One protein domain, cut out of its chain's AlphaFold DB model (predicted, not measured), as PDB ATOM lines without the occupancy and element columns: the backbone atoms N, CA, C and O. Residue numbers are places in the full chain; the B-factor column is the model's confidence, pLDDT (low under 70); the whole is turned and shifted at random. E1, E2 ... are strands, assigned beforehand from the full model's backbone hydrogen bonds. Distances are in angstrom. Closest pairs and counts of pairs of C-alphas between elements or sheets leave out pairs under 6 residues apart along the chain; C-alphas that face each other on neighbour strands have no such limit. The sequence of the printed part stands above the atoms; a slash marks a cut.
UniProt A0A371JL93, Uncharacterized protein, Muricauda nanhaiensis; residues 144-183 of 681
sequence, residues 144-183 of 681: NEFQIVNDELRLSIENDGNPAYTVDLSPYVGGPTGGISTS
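What this domain is: This is residues 144 to 183 of the 681 residues of an uncharacterized protein of Muricauda nanhaiensis (UniProt A0A371JL93). A small antiparallel sheet of three strands, E1, E2 and E3, forms a narrow slab, and a tail without named elements, residues 169 to 183, runs on from the E3 end and makes much of the length; residues 174 to 180 stick out. The sheet, ordered E1, E2, E3 as along the chain, is a meander, each strand the antiparallel neighbour of the one before. The printed part has 40 residues and no named helix; its class is all strand, with 16 residues in named elements, under half. It is only just loose, close to extended, with a radius of gyration of the C-alphas of 13.3 A and spans of 42 by 14 by 12 A.

How they stand to each other: Inner strand E2, residues 152 to 157, forms a hairpin with edge strand E1, residues 144 to 149, at 177 degrees; N 154 and O 147 are 2.8 A apart. E2 and edge strand E3, residues 165 to 168, form a hairpin at 168 degrees; N 165 and O 155 are 2.8 A apart.

Where its parts are: E1 begins at C-alpha 144 (4.951, -22.321, 17.531) and measures 14.6 A, E2 16.4 A; E3, 10.2 A, ends at C-alpha 168 (1.287, -5.241, 25.056).

The domain as a whole: The C-alphas farthest apart, of Asn 159 and Ser 183, are 42.2 A apart. The printed part has no cut and no long link; residues 174 to 183 have pLDDT under 70.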
ATOM      1  N   ASN A 144       6.242 -21.652  17.322       88.75
ATOM      2  CA  ASN A 144       4.951 -22.321  17.531       88.75
ATOM      3  C   ASN A 144       3.776 -21.343  17.523       88.75
ATOM      4  O   ASN A 144       2.663 -21.691  17.129       88.75
ATOM      5  N   GLU A 145       4.013 -20.121  17.986       92.69
ATOM      6  CA  GLU A 145       3.001 -19.078  18.079       92.69
ATOM      7  C   GLU A 145       3.626 -17.765  17.633       92.69
ATOM      8  O   GLU A 145       4.635 -17.352  18.192       92.69
ATOM      9  N   PHE A 146       3.028 -17.125  16.630       95.56
ATOM     10  CA  PHE A 146       3.325 -15.747  16.249       95.56
ATOM     11  C   PHE A 146       2.026 -15.085  15.803       95.56
ATOM     12  O   PHE A 146       1.615 -15.193  14.648       95.56
ATOM     13  N   GLN A 147       1.315 -14.489  16.756       95.25
ATOM     14  CA  GLN A 147      -0.005 -13.906  16.521       95.25
ATOM     15  C   GLN A 147      -0.262 -12.717  17.439       95.25
ATOM     16  O   GLN A 147       0.318 -12.627  18.517       95.25
ATOM     17  N   ILE A 148      -1.172 -11.837  17.026       93.50
ATOM     18  CA  ILE A 148      -1.700 -10.766  17.874       93.50
ATOM     19  C   ILE A 148      -3.080 -11.197  18.380       93.50
ATOM     20  O   ILE A 148      -3.955 -11.523  17.576       93.50
ATOM     21  N   VAL A 149      -3.275 -11.216  19.699       91.81
ATOM     22  CA  VAL A 149      -4.550 -11.556  20.351       91.81
ATOM     23  C   VAL A 149      -4.817 -10.532  21.445       91.81
ATOM     24  O   VAL A 149      -3.991 -10.386  22.334       91.81
ATOM     25  N   ASN A 150      -5.976  -9.864  21.407       90.44
ATOM     26  CA  ASN A 150      -6.361  -8.827  22.379       90.44
ATOM     27  C   ASN A 150      -5.276  -7.753  22.569       90.44
ATOM     28  O   ASN A 150      -4.872  -7.482  23.692       90.44
ATOM     29  N   ASP A 151      -4.774  -7.210  21.461       90.69
ATOM     30  CA  ASP A 151      -3.697  -6.215  21.447       90.69
ATOM     31  C   ASP A 151      -2.367  -6.695  22.057       90.69
ATOM     32  O   ASP A 151      -1.456  -5.901  22.229       90.69
ATOM     33  N   GLU A 152      -2.182  -7.994  22.304       94.00
ATOM     34  CA  GLU A 152      -0.890  -8.557  22.705       94.00
ATOM     35  C   GLU A 152      -0.243  -9.303  21.534       94.00
ATOM     36  O   GLU A 152      -0.826 -10.246  20.991       94.00
ATOM     37  N   LEU A 153       0.987  -8.932  21.160       94.81
ATOM     38  CA  LEU A 153       1.824  -9.763  20.291       94.81
ATOM     39  C   LEU A 153       2.363 -10.932  21.112       94.81
ATOM     40  O   LEU A 153       3.114 -10.733  22.066       94.81
ATOM     41  N   ARG A 154       1.993 -12.148  20.722       95.00
ATOM     42  CA  ARG A 154       2.370 -13.395  21.388       95.00
ATOM     43  C   ARG A 154       3.370 -14.154  20.517       95.00
ATOM     44  O   ARG A 154       3.071 -14.446  19.358       95.00
ATOM     45  N   LEU A 155       4.539 -14.467  21.079       95.50
ATOM     46  CA  LEU A 155       5.609 -15.242  20.447       95.50
ATOM     47  C   LEU A 155       5.992 -16.435  21.334       95.50
ATOM     48  O   LEU A 155       6.292 -16.252  22.508       95.50
ATOM     49  N   SER A 156       6.033 -17.649  20.789       92.75
ATOM     50  CA  SER A 156       6.590 -18.815  21.494       92.75
ATOM     51  C   SER A 156       7.450 -19.673  20.577       92.75
ATOM     52  O   SER A 156       7.180 -19.782  19.377       92.75
ATOM     53  N   ILE A 157       8.481 -20.285  21.158       90.75
ATOM     54  CA  ILE A 157       9.408 -21.187  20.479       90.75
ATOM     55  C   ILE A 157       9.139 -22.616  20.959       90.75
ATOM     56  O   ILE A 157       8.899 -22.854  22.143       90.75
ATOM     57  N   GLU A 158       9.125 -23.579  20.040       86.94
ATOM     58  CA  GLU A 158       8.827 -24.977  20.351       86.94
ATOM     59  C   GLU A 158       9.783 -25.529  21.416       86.94
ATOM     60  O   GLU A 158      10.992 -25.435  21.261       86.94
ATOM     61  N   ASN A 159       9.267 -26.167  22.470       77.56
ATOM     62  CA  ASN A 159      10.066 -26.876  23.482       77.56
ATOM     63  C   ASN A 159      11.118 -26.017  24.223       77.56
ATOM     64  O   ASN A 159      12.057 -26.571  24.787       77.56
ATOM     65  N   ASP A 160      10.966 -24.688  24.270       82.94
ATOM     66  CA  ASP A 160      11.881 -23.798  25.008       82.94
ATOM     67  C   ASP A 160      11.662 -23.809  26.535       82.94
ATOM     68  O   ASP A 160      12.428 -23.210  27.290       82.94
ATOM     69  N   GLY A 161      10.617 -24.504  26.998       81.75
ATOM     70  CA  GLY A 161      10.268 -24.630  28.411       81.75
ATOM     71  C   GLY A 161       9.707 -23.352  29.040       81.75
ATOM     72  O   GLY A 161       9.444 -23.350  30.244       81.75
ATOM     73  N   ASN A 162       9.490 -22.295  28.255       86.75
ATOM     74  CA  ASN A 162       8.975 -21.015  28.712       86.75
ATOM     75  C   ASN A 162       7.523 -20.806  28.236       86.75
ATOM     76  O   ASN A 162       7.092 -21.358  27.223       86.75
ATOM     77  N   PRO A 163       6.709 -20.030  28.973       88.94
ATOM     78  CA  PRO A 163       5.431 -19.556  28.450       88.94
ATOM     79  C   PRO A 163       5.653 -18.585  27.277       88.94
ATOM     80  O   PRO A 163       6.719 -17.986  27.157       88.94
ATOM     81  N   ALA A 164       4.627 -18.382  26.442       92.00
ATOM     82  CA  ALA A 164       4.695 -17.431  25.332       92.00
ATOM     83  C   ALA A 164       5.089 -16.020  25.809       92.00
ATOM     84  O   ALA A 164       4.493 -15.481  26.745       92.00
ATOM     85  N   TYR A 165       6.056 -15.416  25.125       94.12
ATOM     86  CA  TYR A 165       6.422 -14.016  25.280       94.12
ATOM     87  C   TYR A 165       5.267 -13.145  24.797       94.12
ATOM     88  O   TYR A 165       4.712 -13.384  23.724       94.12
ATOM     89  N   THR A 166       4.903 -12.145  25.591       94.44
ATOM     90  CA  THR A 166       3.809 -11.221  25.286       94.44
ATOM     91  C   THR A 166       4.333  -9.794  25.271       94.44
ATOM     92  O   THR A 166       5.122  -9.397  26.130       94.44
ATOM     93  N   VAL A 167       3.921  -9.028  24.266       94.56
ATOM     94  CA  VAL A 167       4.159  -7.586  24.182       94.56
ATOM     95  C   VAL A 167       2.806  -6.908  24.083       94.56
ATOM     96  O   VAL A 167       2.075  -7.147  23.124       94.56
ATOM     97  N   ASP A 168       2.489  -6.071  25.067       91.81
ATOM     98  CA  ASP A 168       1.287  -5.241  25.056       91.81
ATOM     99  C   ASP A 168       1.419  -4.151  23.984       91.81
ATOM    100  O   ASP A 168       2.281  -3.271  24.062       91.81
ATOM    101  N   LEU A 169       0.573  -4.231  22.963       89.00
ATOM    102  CA  LEU A 169       0.473  -3.252  21.893       89.00
ATOM    103  C   LEU A 169      -0.602  -2.199  22.167       89.00
ATOM    104  O   LEU A 169      -0.681  -1.253  21.387       89.00
ATOM    105  N   SER A 170      -1.376  -2.289  23.259       85.12
ATOM    106  CA  SER A 170      -2.417  -1.312  23.629       85.12
ATOM    107  C   SER A 170      -1.955   0.152  23.545       85.12
ATOM    108  O   SER A 170      -2.733   0.980  23.076       85.12
ATOM    109  N   PRO A 171      -0.705   0.523  23.906       82.06
ATOM    110  CA  PRO A 171      -0.225   1.903  23.748       82.06
ATOM    111  C   PRO A 171      -0.145   2.393  22.292       82.06
ATOM    112  O   PRO A 171      -0.075   3.595  22.045       82.06
ATOM    113  N   TYR A 172      -0.115   1.467  21.334       77.94
ATOM    114  CA  TYR A 172       0.001   1.724  19.901       77.94
ATOM    115  C   TYR A 172      -1.328   1.545  19.161       77.94
ATOM    116  O   TYR A 172      -1.483   2.063  18.052       77.94
ATOM    117  N   VAL A 173      -2.303   0.870  19.774       71.75
ATOM    118  CA  VAL A 173      -3.679   0.800  19.278       71.75
ATOM    119  C   VAL A 173      -4.421   2.050  19.777       71.75
ATOM    120  O   VAL A 173      -4.946   2.078  20.883       71.75
ATOM    121  N   GLY A 174      -4.403   3.130  18.982       65.12
ATOM    122  CA  GLY A 174      -5.083   4.402  19.300       65.12
ATOM    123  C   GLY A 174      -4.177   5.593  19.647       65.12
ATOM    124  O   GLY A 174      -4.614   6.522  20.329       65.12
ATOM    125  N   GLY A 175      -2.910   5.594  19.216       52.41
ATOM    126  CA  GLY A 175      -2.034   6.766  19.370       52.41
ATOM    127  C   GLY A 175      -2.562   8.018  18.636       52.41
ATOM    128  O   GLY A 175      -3.381   7.895  17.728       52.41
ATOM    129  N   PRO A 176      -2.051   9.234  18.934       54.59
ATOM    130  CA  PRO A 176      -2.511  10.496  18.325       54.59
ATOM    131  C   PRO A 176      -2.297  10.595  16.802       54.59
ATOM    132  O   PRO A 176      -2.697  11.577  16.184       54.59
ATOM    133  N   THR A 177      -1.677   9.589  16.186       62.19
ATOM    134  CA  THR A 177      -1.532   9.444  14.732       62.19
ATOM    135  C   THR A 177      -1.898   8.032  14.242       62.19
ATOM    136  O   THR A 177      -1.438   7.626  13.178       62.19
ATOM    137  N   GLY A 178      -2.658   7.240  15.010       51.62
ATOM    138  CA  GLY A 178      -2.762   5.790  14.815       51.62
ATOM    139  C   GLY A 178      -4.176   5.219  14.885       51.62
ATOM    140  O   GLY A 178      -4.732   5.083  15.967       51.62
ATOM    141  N   GLY A 179      -4.656   4.751  13.728       57.59
ATOM    142  CA  GLY A 179      -5.748   3.786  13.595       57.59
ATOM    143  C   GLY A 179      -7.139   4.400  13.682       57.59
ATOM    144  O   GLY A 179      -7.509   4.949  14.707       57.59
ATOM    145  N   ILE A 180      -7.917   4.252  12.606       56.34
ATOM    146  CA  ILE A 180      -9.346   4.576  12.578       56.34
ATOM    147  C   ILE A 180     -10.025   3.778  13.701       56.34
ATOM    148  O   ILE A 180     -10.240   2.570  13.573       56.34
ATOM    149  N   SER A 181     -10.335   4.439  14.810       61.06
ATOM    150  CA  SER A 181     -11.182   3.879  15.851       61.06
ATOM    151  C   SER A 181     -12.598   3.710  15.292       61.06
ATOM    152  O   SER A 181     -13.035   4.459  14.420       61.06
ATOM    153  N   THR A 182     -13.376   2.760  15.808       53.16
ATOM    154  CA  THR A 182     -14.817   2.698  15.491       53.16
ATOM    155  C   THR A 182     -15.551   3.981  15.906       53.16
ATOM    156  O   THR A 182     -16.536   4.335  15.269       53.16
ATOM    157  N   SER A 183     -15.015   4.743  16.870       56.03
ATOM    158  CA  SER A 183     -15.477   6.104  17.178       56.03
ATOM    159  C   SER A 183     -15.179   7.120  16.073       56.03
ATOM    160  O   SER A 183     -15.932   8.074  15.925       56.03
TER     161      SER A 183